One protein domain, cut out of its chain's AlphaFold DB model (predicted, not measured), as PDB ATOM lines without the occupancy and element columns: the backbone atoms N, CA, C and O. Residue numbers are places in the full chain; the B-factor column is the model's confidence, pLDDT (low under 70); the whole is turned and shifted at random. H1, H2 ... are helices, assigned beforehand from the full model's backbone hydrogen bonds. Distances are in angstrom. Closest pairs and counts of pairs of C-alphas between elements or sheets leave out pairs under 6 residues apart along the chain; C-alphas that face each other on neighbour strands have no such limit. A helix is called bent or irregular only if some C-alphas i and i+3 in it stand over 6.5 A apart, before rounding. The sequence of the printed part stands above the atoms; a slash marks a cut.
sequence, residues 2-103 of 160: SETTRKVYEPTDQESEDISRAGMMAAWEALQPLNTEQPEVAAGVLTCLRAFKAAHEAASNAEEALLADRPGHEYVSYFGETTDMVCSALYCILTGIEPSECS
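Overview. This is residues 2 to 103 of the 160 residues of an uncharacterized protein of Methylocaldum sp. 0917 (UniProt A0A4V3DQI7). H1 and H2 make a long helical hairpin, and the shorter H3 packs aslant on H1. Residues 2 to 7 add a tail to the length. The printed part has 102 residues with three named helices, H1, H2, H3 in chain order, and no named strand: all helix. It is loose, with a radius of gyration of the C-alphas of 16.5 A, spanning 65 by 26 by 17 A.

Arrangement. Look at Gly 23 in H1, residues 13 to 35, and Ala 55 in H2, residues 41 to 68: their C-alphas, the closest, are 3.8 A apart. These helices touch at a shallow tilt of 24 degrees, opposite ways. H3, residues 82 to 95, touches H1 at a steep tilt of 53 degrees, the same way, closest at the C-alphas of Met 24 and Met 85, 4.5 A. H3 touches H2 with residues 82 to 86 alone, closest at the C-alphas of His 56 and Thr 82, 6.1 A. Every O i to N i+4 pair is within hydrogen-bond range in H2 and H3, 16 of 19 in H1.

Along the chain. Find C-alpha 13 at (44.478, -7.119, 8.902); H1 runs 31.3 A, with a kink of 36 degrees near residue 29, and is irregular, C-alphas 30 and 33 being 7.3 A apart. H2 runs 40.6 A; H3 runs 20.0 A to C-alpha 95 at (47.317, 18.932, 9.781).

Size, cuts and confidence. The printed part has no cut. The link H2 to H3 is long, and its residues 74 to 75 pair with 8 to 9, parallel. Confidence is under 70 at residues 2 to 7, 36 to 39, 72 and 74 to 80.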
ATOM      1  N   SER A   2      26.759 -35.266   9.538       43.81
ATOM      2  CA  SER A   2      28.043 -34.564   9.452       43.81
ATOM      3  C   SER A   2      28.016 -33.399  10.433       43.81
ATOM      4  O   SER A   2      27.161 -32.530  10.288       43.81
ATOM      5  N   GLU A   3      28.911 -33.381  11.419       48.72
ATOM      6  CA  GLU A   3      29.233 -32.164  12.165       48.72
ATOM      7  C   GLU A   3      29.800 -31.161  11.161       48.72
ATOM      8  O   GLU A   3      30.951 -31.252  10.742       48.72
ATOM      9  N   THR A   4      28.966 -30.236  10.695       55.19
ATOM     10  CA  THR A   4      29.440 -29.063   9.969       55.19
ATOM     11  C   THR A   4      30.165 -28.210  10.999       55.19
ATOM     12  O   THR A   4      29.537 -27.431  11.713       55.19
ATOM     13  N   THR A   5      31.471 -28.424  11.157       56.97
ATOM     14  CA  THR A   5      32.323 -27.576  11.989       56.97
ATOM     15  C   THR A   5      32.163 -26.149  11.467       56.97
ATOM     16  O   THR A   5      32.634 -25.837  10.371       56.97
ATOM     17  N   ARG A   6      31.414 -25.307  12.192       59.25
ATOM     18  CA  ARG A   6      31.284 -23.885  11.863       59.25
ATOM     19  C   ARG A   6      32.693 -23.311  11.892       59.25
ATOM     20  O   ARG A   6      33.388 -23.411  12.898       59.25
ATOM     21  N   LYS A   7      33.157 -22.815  10.748       64.56
ATOM     22  CA  LYS A   7      34.479 -22.201  10.656       64.56
ATOM     23  C   LYS A   7      34.368 -20.808  11.250       64.56
ATOM     24  O   LYS A   7      33.647 -19.979  10.697       64.56
ATOM     25  N   VAL A   8      35.075 -20.581  12.351       75.44
ATOM     26  CA  VAL A   8      35.253 -19.238  12.896       75.44
ATOM     27  C   VAL A   8      36.001 -18.401  11.860       75.44
ATOM     28  O   VAL A   8      36.999 -18.863  11.303       75.44
ATOM     29  N   TYR A   9      35.466 -17.227  11.546       78.75
ATOM     30  CA  TYR A   9      36.094 -16.249  10.675       78.75
ATOM     31  C   TYR A   9      36.614 -15.088  11.514       78.75
ATOM     32  O   TYR A   9      35.857 -14.444  12.242       78.75
ATOM     33  N   GLU A  10      37.908 -14.834  11.382       82.12
ATOM     34  CA  GLU A  10      38.572 -13.641  11.890       82.12
ATOM     35  C   GLU A  10      38.898 -12.757  10.679       82.12
ATOM     36  O   GLU A  10      39.487 -13.266   9.716       82.12
ATOM     37  N   PRO A  11      38.489 -11.473  10.678       82.44
ATOM     38  CA  PRO A  11      38.892 -10.535   9.641       82.44
ATOM     39  C   PRO A  11      40.413 -10.488   9.502       82.44
ATOM     40  O   PRO A  11      41.146 -10.501  10.489       82.44
ATOM     41  N   THR A  12      40.891 -10.415   8.266       88.06
ATOM     42  CA  THR A  12      42.306 -10.148   7.996       88.06
ATOM     43  C   THR A  12      42.680  -8.732   8.443       88.06
ATOM     44  O   THR A  12      41.813  -7.869   8.603       88.06
ATOM     45  N   ASP A  13      43.980  -8.465   8.587       86.94
ATOM     46  CA  ASP A  13      44.478  -7.119   8.902       86.94
ATOM     47  C   ASP A  13      43.978  -6.082   7.884       86.94
ATOM     48  O   ASP A  13      43.538  -5.003   8.266       86.94
ATOM     49  N   GLN A  14      43.958  -6.440   6.593       89.94
ATOM     50  CA  GLN A  14      43.466  -5.555   5.537       89.94
ATOM     51  C   GLN A  14      41.966  -5.276   5.669       89.94
ATOM     52  O   GLN A  14      41.547  -4.135   5.540       89.94
ATOM     53  N   GLU A  15      41.148  -6.289   5.952       89.81
ATOM     54  CA  GLU A  15      39.699  -6.098   6.115       89.81
ATOM     55  C   GLU A  15      39.374  -5.265   7.355       89.81
ATOM     56  O   GLU A  15      38.488  -4.415   7.327       89.81
ATOM     57  N   SER A  16      40.126  -5.481   8.433       87.94
ATOM     58  CA  SER A  16      40.054  -4.667   9.648       87.94
ATOM     59  C   SER A  16      40.429  -3.209   9.367       87.94
ATOM     60  O   SER A  16      39.777  -2.277   9.853       87.94
ATOM     61  N   GLU A  17      41.469  -2.999   8.555       90.06
ATOM     62  CA  GLU A  17      41.882  -1.672   8.107       90.06
ATOM     63  C   GLU A  17      40.820  -1.023   7.211       90.06
ATOM     64  O   GLU A  17      40.514   0.152   7.401       90.06
ATOM     65  N   ASP A  18      40.210  -1.771   6.290       91.81
ATOM     66  CA  ASP A  18      39.172  -1.273   5.383       91.81
ATOM     67  C   ASP A  18      37.909  -0.845   6.148       91.81
ATOM     68  O   ASP A  18      37.368   0.238   5.891       91.81
ATOM     69  N   ILE A  19      37.480  -1.630   7.147       91.00
ATOM     70  CA  ILE A  19      36.379  -1.268   8.057       91.00
ATOM     71  C   ILE A  19      36.709   0.035   8.795       91.00
ATOM     72  O   ILE A  19      35.904   0.973   8.819       91.00
ATOM     73  N   SER A  20      37.914   0.130   9.361       92.56
ATOM     74  CA  SER A  20      38.349   1.335  10.076       92.56
ATOM     75  C   SER A  20      38.453   2.546   9.160       92.56
ATOM     76  O   SER A  20      38.115   3.664   9.554       92.56
ATOM     77  N   ARG A  21      38.899   2.341   7.921       94.06
ATOM     78  CA  ARG A  21      39.025   3.386   6.907       94.06
ATOM     79  C   ARG A  21      37.669   3.933   6.506       94.06
ATOM     80  O   ARG A  21      37.534   5.153   6.430       94.06
ATOM     81  N   ALA A  22      36.667   3.074   6.334       94.50
ATOM     82  CA  ALA A  22      35.290   3.511   6.118       94.50
ATOM     83  C   ALA A  22      34.810   4.418   7.267       94.50
ATOM     84  O   ALA A  22      34.285   5.506   7.020       94.50
ATOM     85  N   GLY A  23      35.076   4.019   8.517       93.50
ATOM     86  CA  GLY A  23      34.768   4.824   9.700       93.50
ATOM     87  C   GLY A  23      35.496   6.176   9.731       93.50
ATOM     88  O   GLY A  23      34.865   7.218   9.916       93.50
ATOM     89  N   MET A  24      36.813   6.184   9.499       95.69
ATOM     90  CA  MET A  24      37.626   7.407   9.483       95.69
ATOM     91  C   MET A  24      37.178   8.378   8.383       95.69
ATOM     92  O   MET A  24      37.075   9.578   8.635       95.69
ATOM     93  N   MET A  25      36.888   7.883   7.176       96.75
ATOM     94  CA  MET A  25      36.429   8.728   6.068       96.75
ATOM     95  C   MET A  25      35.084   9.389   6.386       96.75
ATOM     96  O   MET A  25      34.947  10.601   6.228       96.75
ATOM     97  N   ALA A  26      34.126   8.626   6.918       95.69
ATOM     98  CA  ALA A  26      32.827   9.163   7.319       95.69
ATOM     99  C   ALA A  26      32.951  10.204   8.450       95.69
ATOM    100  O   ALA A  26      32.281  11.240   8.424       95.69
ATOM    101  N   ALA A  27      33.841   9.973   9.425       95.62
ATOM    102  CA  ALA A  27      34.157  10.974  10.444       95.62
ATOM    103  C   ALA A  27      34.765  12.240   9.836       95.62
ATOM    104  O   ALA A  27      34.351  13.341  10.191       95.62
ATOM    105  N   TRP A  28      35.730  12.106   8.926       96.06
ATOM    106  CA  TRP A  28      36.408  13.244   8.306       96.06
ATOM    107  C   TRP A  28      35.441  14.139   7.526       96.06
ATOM    108  O   TRP A  28      35.493  15.363   7.667       96.06
ATOM    109  N   GLU A  29      34.514  13.548   6.770       95.38
ATOM    110  CA  GLU A  29      33.449  14.288   6.081       95.38
ATOM    111  C   GLU A  29      32.544  15.031   7.072       95.38
ATOM    112  O   GLU A  29      32.249  16.215   6.898       95.38
ATOM    113  N   ALA A  30      32.144  14.362   8.155       93.56
ATOM    114  CA  ALA A  30      31.313  14.962   9.192       93.56
ATOM    115  C   ALA A  30      32.029  16.080   9.970       93.56
ATOM    116  O   ALA A  30      31.356  16.978  10.474       93.56
ATOM    117  N   LEU A  31      33.363  16.044  10.061       94.56
ATOM    118  CA  LEU A  31      34.195  17.041  10.746       94.56
ATOM    119  C   LEU A  31      34.538  18.261   9.882       94.56
ATOM    120  O   LEU A  31      34.994  19.260  10.439       94.56
ATOM    121  N   GLN A  32      34.279  18.240   8.569       92.25
ATOM    122  CA  GLN A  32      34.553  19.374   7.670       92.25
ATOM    123  C   GLN A  32      34.055  20.739   8.173       92.25
ATOM    124  O   GLN A  32      34.774  21.722   7.992       92.25
ATOM    125  N   PRO A  33      32.890  20.862   8.842       89.38
ATOM    126  CA  PRO A  33      32.455  22.146   9.387       89.38
ATOM    127  C   PRO A  33      33.441  22.768  10.390       89.38
ATOM    128  O   PRO A  33      33.500  23.990  10.492       89.38
ATOM    129  N   LEU A  34      34.256  21.964  11.089       86.31
ATOM    130  CA  LEU A  34      35.301  22.464  11.996       86.31
ATOM    131  C   LEU A  34      36.488  23.104  11.262       86.31
ATOM    132  O   LEU A  34      37.263  23.821  11.885       86.31
ATOM    133  N   ASN A  35      36.635  22.845   9.960       81.19
ATOM    134  CA  ASN A  35      37.669  23.438   9.109       81.19
ATOM    135  C   ASN A  35      37.299  24.863   8.637       81.19
ATOM    136  O   ASN A  35      38.084  25.537   7.973       81.19
ATOM    137  N   THR A  36      36.083  25.321   8.947       69.94
ATOM    138  CA  THR A  36      35.631  26.695   8.676       69.94
ATOM    139  C   THR A  36      35.763  27.567   9.931       69.94
ATOM    140  O   THR A  36      36.314  27.108  10.928       69.94
ATOM    141  N   GLU A  37      35.362  28.846   9.877       66.44
ATOM    142  CA  GLU A  37      35.468  29.805  10.997       66.44
ATOM    143  C   GLU A  37      35.141  29.176  12.360       66.44
ATOM    144  O   GLU A  37      34.255  28.326  12.425       66.44
ATOM    145  N   GLN A  38      35.833  29.610  13.432       68.56
ATOM    146  CA  GLN A  38      35.678  29.070  14.793       68.56
ATOM    147  C   GLN A  38      34.197  28.824  15.115       68.56
ATOM    148  O   GLN A  38      33.459  29.788  15.351       68.56
ATOM    149  N   PRO A  39      33.744  27.557  15.102       68.31
ATOM    150  CA  PRO A  39      32.336  27.276  15.262       68.31
ATOM    151  C   PRO A  39      31.926  27.653  16.680       68.31
ATOM    152  O   PRO A  39      32.677  27.459  17.639       68.31
ATOM    153  N   GLU A  40      30.706  28.166  16.825       82.31
ATOM    154  CA  GLU A  40      30.091  28.303  18.140       82.31
ATOM    155  C   GLU A  40      30.186  26.961  18.884       82.31
ATOM    156  O   GLU A  40      30.003  25.898  18.286       82.31
ATOM    157  N   VAL A  41      30.451  26.995  20.194       79.06
ATOM    158  CA  VAL A  41      30.710  25.796  21.012       79.06
ATOM    159  C   VAL A  41      29.655  24.705  20.791       79.06
ATOM    160  O   VAL A  41      30.004  23.545  20.579       79.06
ATOM    161  N   ALA A  42      28.368  25.067  20.766       74.06
ATOM    162  CA  ALA A  42      27.278  24.118  20.540       74.06
ATOM    163  C   ALA A  42      27.336  23.459  19.149       74.06
ATOM    164  O   ALA A  42      27.095  22.256  19.019       74.06
ATOM    165  N   ALA A  43      27.689  24.224  18.114       77.00
ATOM    166  CA  ALA A  43      27.865  23.712  16.758       77.00
ATOM    167  C   ALA A  43      29.096  22.797  16.661       77.00
ATOM    168  O   ALA A  43      29.023  21.743  16.024       77.00
ATOM    169  N   GLY A  44      30.190  23.146  17.344       82.38
ATOM    170  CA  GLY A  44      31.381  22.303  17.452       82.38
ATOM    171  C   GLY A  44      31.080  20.950  18.106       82.38
ATOM    172  O   GLY A  44      31.363  19.904  17.526       82.38
ATOM    173  N   VAL A  45      30.406  20.956  19.262       80.50
ATOM    174  CA  VAL A  45      29.997  19.727  19.971       80.50
ATOM    175  C   VAL A  45      29.091  18.854  19.102       80.50
ATOM    176  O   VAL A  45      29.326  17.651  18.976       80.50
ATOM    177  N   LEU A  46      28.077  19.446  18.463       77.00
ATOM    178  CA  LEU A  46      27.175  18.707  17.579       77.00
ATOM    179  C   LEU A  46      27.919  18.082  16.390       77.00
ATOM    180  O   LEU A  46      27.590  16.970  15.974       77.00
ATOM    181  N   THR A  47      28.921  18.777  15.858       86.44
ATOM    182  CA  THR A  47      29.760  18.284  14.758       86.44
ATOM    183  C   THR A  47      30.578  17.070  15.196       86.44
ATOM    184  O   THR A  47      30.544  16.041  14.523       86.44
ATOM    185  N   CYS A  48      31.201  17.117  16.377       87.06
ATOM    186  CA  CYS A  48      31.900  15.962  16.947       87.06
ATOM    187  C   CYS A  48      30.959  14.764  17.155       87.06
ATOM    188  O   CYS A  48      31.283  13.650  16.752       87.06
ATOM    189  N   LEU A  49      29.763  14.976  17.721       82.75
ATOM    190  CA  LEU A  49      28.781  13.898  17.913       82.75
ATOM    191  C   LEU A  49      28.351  13.258  16.585       82.75
ATOM    192  O   LEU A  49      28.204  12.038  16.501       82.75
ATOM    193  N   ARG A  50      28.172  14.071  15.537       84.56
ATOM    194  CA  ARG A  50      27.877  13.578  14.185       84.56
ATOM    195  C   ARG A  50      29.027  12.759  13.612       84.56
ATOM    196  O   ARG A  50      28.749  11.743  12.987       84.56
ATOM    197  N   ALA A  51      30.275  13.147  13.861       91.69
ATOM    198  CA  ALA A  51      31.442  12.396  13.413       91.69
ATOM    199  C   ALA A  51      31.539  11.013  14.068       91.69
ATOM    200  O   ALA A  51      31.714  10.022  13.366       91.69
ATOM    201  N   PHE A  52      31.333  10.922  15.387       89.19
ATOM    202  CA  PHE A  52      31.272   9.632  16.085       89.19
ATOM    203  C   PHE A  52      30.147   8.742  15.561       89.19
ATOM    204  O   PHE A  52      30.360   7.557  15.312       89.19
ATOM    205  N   LYS A  53      28.957   9.320  15.356       86.62
ATOM    206  CA  LYS A  53      27.827   8.593  14.774       86.62
ATOM    207  C   LYS A  53      28.165   8.071  13.372       86.62
ATOM    208  O   LYS A  53      27.968   6.890  13.112       86.62
ATOM    209  N   ALA A  54      28.682   8.935  12.500       87.62
ATOM    210  CA  ALA A  54      29.011   8.590  11.120       87.62
ATOM    211  C   ALA A  54      30.093   7.504  11.042       87.62
ATOM    212  O   ALA A  54      29.934   6.548  10.289       87.62
ATOM    213  N   ALA A  55      31.149   7.604  11.860       91.56
ATOM    214  CA  ALA A  55      32.184   6.576  11.938       91.56
ATOM    215  C   ALA A  55      31.621   5.222  12.376       91.56
ATOM    216  O   ALA A  55      31.918   4.205  11.753       91.56
ATOM    217  N   HIS A  56      30.788   5.211  13.419       87.69
ATOM    218  CA  HIS A  56      30.177   3.986  13.921       87.69
ATOM    219  C   HIS A  56      29.258   3.331  12.882       87.69
ATOM    220  O   HIS A  56      29.367   2.129  12.643       87.69
ATOM    221  N   GLU A  57      28.385   4.111  12.236       85.31
ATOM    222  CA  GLU A  57      27.485   3.610  11.189       85.31
ATOM    223  C   GLU A  57      28.276   3.075   9.986       85.31
ATOM    224  O   GLU A  57      27.990   1.982   9.504       85.31
ATOM    225  N   ALA A  58      29.301   3.795   9.522       91.25
ATOM    226  CA  ALA A  58      30.109   3.371   8.381       91.25
ATOM    227  C   ALA A  58      30.923   2.099   8.669       91.25
ATOM    228  O   ALA A  58      30.929   1.190   7.840       91.25
ATOM    229  N   ALA A  59      31.560   2.006   9.840       88.06
ATOM    230  CA  ALA A  59      32.298   0.811  10.246       88.06
ATOM    231  C   ALA A  59      31.363  -0.401  10.407       88.06
ATOM    232  O   ALA A  59      31.667  -1.475   9.892       88.06
ATOM    233  N   SER A  60      30.195  -0.213  11.031       86.00
ATOM    234  CA  SER A  60      29.199  -1.285  11.192       86.00
ATOM    235  C   SER A  60      28.676  -1.769   9.837       86.00
ATOM    236  O   SER A  60      28.608  -2.969   9.596       86.00
ATOM    237  N   ASN A  61      28.378  -0.854   8.910       87.75
ATOM    238  CA  ASN A  61      27.931  -1.217   7.563       87.75
ATOM    239  C   ASN A  61      29.020  -1.966   6.770       87.75
ATOM    240  O   ASN A  61      28.707  -2.881   6.008       87.75
ATOM    241  N   ALA A  62      30.291  -1.581   6.925       88.69
ATOM    242  CA  ALA A  62      31.414  -2.268   6.288       88.69
ATOM    243  C   ALA A  62      31.613  -3.680   6.863       88.69
ATOM    244  O   ALA A  62      31.840  -4.623   6.103       88.69
ATOM    245  N   GLU A  63      31.463  -3.840   8.180       86.44
ATOM    246  CA  GLU A  63      31.443  -5.153   8.827       86.44
ATOM    247  C   GLU A  63      30.274  -5.991   8.292       86.44
ATOM    248  O   GLU A  63      30.501  -7.080   7.776       86.44
ATOM    249  N   GLU A  64      29.043  -5.473   8.296       86.06
ATOM    250  CA  GLU A  64      27.863  -6.178   7.771       86.06
ATOM    251  C   GLU A  64      28.029  -6.624   6.309       86.06
ATOM    252  O   GLU A  64      27.648  -7.747   5.962       86.06
ATOM    253  N   ALA A  65      28.633  -5.790   5.457       88.06
ATOM    254  CA  ALA A  65      28.947  -6.157   4.077       88.06
ATOM    255  C   ALA A  65      29.948  -7.326   4.011       88.06
ATOM    256  O   ALA A  65      29.735  -8.288   3.270       88.06
ATOM    257  N   LEU A  66      30.989  -7.296   4.849       84.88
ATOM    258  CA  LEU A  66      31.973  -8.375   4.967       84.88
ATOM    259  C   LEU A  66      31.344  -9.695   5.449       84.88
ATOM    260  O   LEU A  66      31.755 -10.782   5.018       84.88
ATOM    261  N   LEU A  67      30.359  -9.603   6.351       81.38
ATOM    262  CA  LEU A  67      29.589 -10.742   6.852       81.38
ATOM    263  C   LEU A  67      28.692 -11.338   5.755       81.38
ATOM    264  O   LEU A  67      28.606 -12.562   5.612       81.38
ATOM    265  N   ALA A  68      28.033 -10.483   4.970       84.62
ATOM    266  CA  ALA A  68      27.117 -10.900   3.910       84.62
ATOM    267  C   ALA A  68      27.815 -11.722   2.812       84.62
ATOM    268  O   ALA A  68      27.229 -12.677   2.294       84.62
ATOM    269  N   ASP A  69      29.080 -11.418   2.518       81.44
ATOM    270  CA  ASP A  69      29.883 -12.124   1.512       81.44
ATOM    271  C   ASP A  69      30.339 -13.531   1.951       81.44
ATOM    272  O   ASP A  69      30.895 -14.297   1.155       81.44
ATOM    273  N   ARG A  70      30.098 -13.913   3.212       78.62
ATOM    274  CA  ARG A  70      30.596 -15.162   3.814       78.62
ATOM    275  C   ARG A  70      29.519 -15.872   4.657       78.62
ATOM    276  O   ARG A  70      29.678 -16.094   5.862       78.62
ATOM    277  N   PRO A  71      28.418 -16.319   4.026       74.94
ATOM    278  CA  PRO A  71      27.319 -16.961   4.737       74.94
ATOM    279  C   PRO A  71      27.752 -18.281   5.401       74.94
ATOM    280  O   PRO A  71      28.347 -19.151   4.767       74.94
ATOM    281  N   GLY A  72      27.390 -18.462   6.676       68.38
ATOM    282  CA  GLY A  72      27.598 -19.711   7.426       68.38
ATOM    283  C   GLY A  72      28.854 -19.765   8.306       68.38
ATOM    284  O   GLY A  72      29.093 -20.795   8.942       68.38
ATOM    285  N   HIS A  73      29.623 -18.678   8.373       70.56
ATOM    286  CA  HIS A  73      30.718 -18.505   9.328       70.56
ATOM    287  C   HIS A  73      30.214 -17.985  10.687       70.56
ATOM    288  O   HIS A  73      29.259 -17.213  10.753       70.56
ATOM    289  N   GLU A  74      30.847 -18.426  11.777       68.06
ATOM    290  CA  GLU A  74      30.744 -17.752  13.081       68.06
ATOM    291  C   GLU A  74      31.839 -16.692  13.145       68.06
ATOM    292  O   GLU A  74      32.976 -16.976  12.785       68.06
ATOM    293  N   TYR A  75      31.514 -15.477  13.570       65.50
ATOM    294  CA  TYR A  75      32.452 -14.358  13.520       65.50
ATOM    295  C   TYR A  75      32.933 -13.980  14.904       65.50
ATOM    296  O   TYR A  75      32.143 -13.891  15.847       65.50
ATOM    297  N   VAL A  76      34.230 -13.705  15.002       63.56
ATOM    298  CA  VAL A  76      34.754 -12.895  16.097       63.56
ATOM    299  C   VAL A  76      34.444 -11.447  15.734       63.56
ATOM    300  O   VAL A  76      34.852 -10.986  14.671       63.56
ATOM    301  N   SER A  77      33.670 -10.763  16.578       60.19
ATOM    302  CA  SER A  77      33.329  -9.353  16.365       60.19
ATOM    303  C   SER A  77      34.607  -8.535  16.205       60.19
ATOM    304  O   SER A  77      35.528  -8.654  17.021       60.19
ATOM    305  N   TYR A  78      34.654  -7.720  15.155       61.88
ATOM    306  CA  TYR A  78      35.729  -6.761  14.991       61.88
ATOM    307  C   TYR A  78      35.536  -5.624  16.004       61.88
ATOM    308  O   TYR A  78      34.527  -4.923  15.983       61.88
ATOM    309  N   PHE A  79      36.502  -5.431  16.905       58.75
ATOM    310  CA  PHE A  79      36.487  -4.312  17.848       58.75
ATOM    311  C   PHE A  79      37.425  -3.207  17.358       58.75
ATOM    312  O   PHE A  79      38.574  -3.112  17.782       58.75
ATOM    313  N   GLY A  80      36.936  -2.385  16.432       65.19
ATOM    314  CA  GLY A  80      37.587  -1.127  16.075       65.19
ATOM    315  C   GLY A  80      37.137  -0.014  17.013       65.19
ATOM    316  O   GLY A  80      35.940   0.251  17.138       65.19
ATOM    317  N   GLU A  81      38.075   0.673  17.665       78.38
ATOM    318  CA  GLU A  81      37.731   1.805  18.521       78.38
ATOM    319  C   GLU A  81      37.293   3.002  17.666       78.38
ATOM    320  O   GLU A  81      38.101   3.667  17.021       78.38
ATOM    321  N   THR A  82      35.995   3.324  17.687       85.06
ATOM    322  CA  THR A  82      35.441   4.496  16.979       85.06
ATOM    323  C   THR A  82      36.161   5.792  17.369       85.06
ATOM    324  O   THR A  82      36.300   6.697  16.551       85.06
ATOM    325  N   THR A  83      36.651   5.875  18.609       86.75
ATOM    326  CA  THR A  83      37.467   6.995  19.089       86.75
ATOM    327  C   THR A  83      38.718   7.185  18.246       86.75
ATOM    328  O   THR A  83      38.988   8.316  17.848       86.75
ATOM    329  N   ASP A  84      39.442   6.115  17.924       88.50
ATOM    330  CA  ASP A  84      40.677   6.205  17.149       88.50
ATOM    331  C   ASP A  84      40.390   6.650  15.714       88.50
ATOM    332  O   ASP A  84      41.028   7.585  15.236       88.50
ATOM    333  N   MET A  85      39.338   6.114  15.083       92.50
ATOM    334  CA  MET A  85      38.904   6.539  13.744       92.50
ATOM    335  C   MET A  85      38.574   8.039  13.698       92.50
ATOM    336  O   MET A  85      39.011   8.759  12.796       92.50
ATOM    337  N   VAL A  86      37.817   8.534  14.684       93.19
ATOM    338  CA  VAL A  86      37.441   9.955  14.774       93.19
ATOM    339  C   VAL A  86      38.653  10.827  15.094       93.19
ATOM    340  O   VAL A  86      38.793  11.911  14.529       93.19
ATOM    341  N   CYS A  87      39.550  10.375  15.969       92.56
ATOM    342  CA  CYS A  87      40.753  11.125  16.318       92.56
ATOM    343  C   CYS A  87      41.751  11.178  15.151       92.56
ATOM    344  O   CYS A  87      42.340  12.231  14.911       92.56
ATOM    345  N   SER A  88      41.901  10.100  14.380       93.88
ATOM    346  CA  SER A  88      42.691  10.088  13.144       93.88
ATOM    347  C   SER A  88      42.084  10.993  12.073       93.88
ATOM    348  O   SER A  88      42.820  11.731  11.416       93.88
ATOM    349  N   ALA A  89      40.755  11.032  11.947       94.25
ATOM    350  CA  ALA A  89      40.073  11.992  11.080       94.25
ATOM    351  C   ALA A  89      40.305  13.446  11.530       94.25
ATOM    352  O   ALA A  89      40.611  14.311  10.708       94.25
ATOM    353  N   LEU A  90      40.232  13.719  12.836       92.44
ATOM    354  CA  LEU A  90      40.512  15.042  13.395       92.44
ATOM    355  C   LEU A  90      41.971  15.457  13.170       92.44
ATOM    356  O   LEU A  90      42.231  16.602  12.809       92.44
ATOM    357  N   TYR A  91      42.920  14.530  13.316       92.44
ATOM    358  CA  TYR A  91      44.326  14.772  12.996       92.44
ATOM    359  C   TYR A  91      44.511  15.216  11.536       92.44
ATOM    360  O   TYR A  91      45.252  16.166  11.283       92.44
ATOM    361  N   CYS A  92      43.800  14.593  10.589       92.25
ATOM    362  CA  CYS A  92      43.822  14.996   9.177       92.25
ATOM    363  C   CYS A  92      43.344  16.443   8.995       92.25
ATOM    364  O   CYS A  92      44.020  17.231   8.339       92.25
ATOM    365  N   ILE A  93      42.230  16.820   9.638       90.69
ATOM    366  CA  ILE A  93      41.709  18.198   9.604       90.69
ATOM    367  C   ILE A  93      42.739  19.190  10.160       90.69
ATOM    368  O   ILE A  93      43.011  20.211   9.537       90.69
ATOM    369  N   LEU A  94      43.340  18.879  11.312       88.50
ATOM    370  CA  LEU A  94      44.279  19.776  11.994       88.50
ATOM    371  C   LEU A  94      45.611  19.943  11.253       88.50
ATOM    372  O   LEU A  94      46.251  20.987  11.373       88.50
ATOM    373  N   THR A  95      46.043  18.921  10.516       89.00
ATOM    374  CA  THR A  95      47.317  18.932   9.781       89.00
ATOM    375  C   THR A  95      47.167  19.252   8.295       89.00
ATOM    376  O   THR A  95      48.174  19.465   7.624       89.00
ATOM    377  N   GLY A  96      45.935  19.319   7.780       88.25
ATOM    378  CA  GLY A  96      45.657  19.523   6.358       88.25
ATOM    379  C   GLY A  96      46.045  18.331   5.477       88.25
ATOM    380  O   GLY A  96      46.254  18.508   4.280       88.25
ATOM    381  N   ILE A  97      46.180  17.140   6.066       90.25
ATOM    382  CA  ILE A  97      46.471  15.893   5.351       90.25
ATOM    383  C   ILE A  97      45.157  15.315   4.816       90.25
ATOM    384  O   ILE A  97      44.139  15.318   5.512       90.25
ATOM    385  N   GLU A  98      45.176  14.795   3.590       90.75
ATOM    386  CA  GLU A  98      44.024  14.095   3.020       90.75
ATOM    387  C   GLU A  98      43.786  12.761   3.754       90.75
ATOM    388  O   GLU A  98      44.736  12.032   4.055       90.75
ATOM    389  N   PRO A  99      42.529  12.367   4.020       90.00
ATOM    390  CA  PRO A  99      42.230  11.152   4.778       90.00
ATOM    391  C   PRO A  99      42.725   9.876   4.076       90.00
ATOM    392  O   PRO A  99      42.977   8.870   4.734       90.00
ATOM    393  N   SER A 100      42.907   9.894   2.754       89.25
ATOM    394  CA  SER A 100      43.492   8.779   1.996       89.25
ATOM    395  C   SER A 100      44.975   8.542   2.303       89.25
ATOM    396  O   SER A 100      45.460   7.427   2.126       89.25
ATOM    397  N   GLU A 101      45.685   9.564   2.783       88.56
ATOM    398  CA  GLU A 101      47.109   9.518   3.133       88.56
ATOM    399  C   GLU A 101      47.334   9.192   4.620       88.56
ATOM    400  O   GLU A 101      48.469   9.038   5.070       88.56
ATOM    401  N   CYS A 102      46.252   9.062   5.391       87.81
ATOM    402  CA  CYS A 102      46.281   8.766   6.815       87.81
ATOM    403  C   CYS A 102      45.857   7.314   7.089       87.81
ATOM    404  O   CYS A 102      44.976   6.747   6.431       87.81
ATOM    405  N   SER A 103      46.492   6.697   8.088       87.94
ATOM    406  CA  SER A 103      46.007   5.431   8.638       87.94
ATOM    407  C   SER A 103      44.782   5.691   9.528       87.94
ATOM    408  O   SER A 103      44.805   6.649  10.305       87.94
TER     409      SER A 103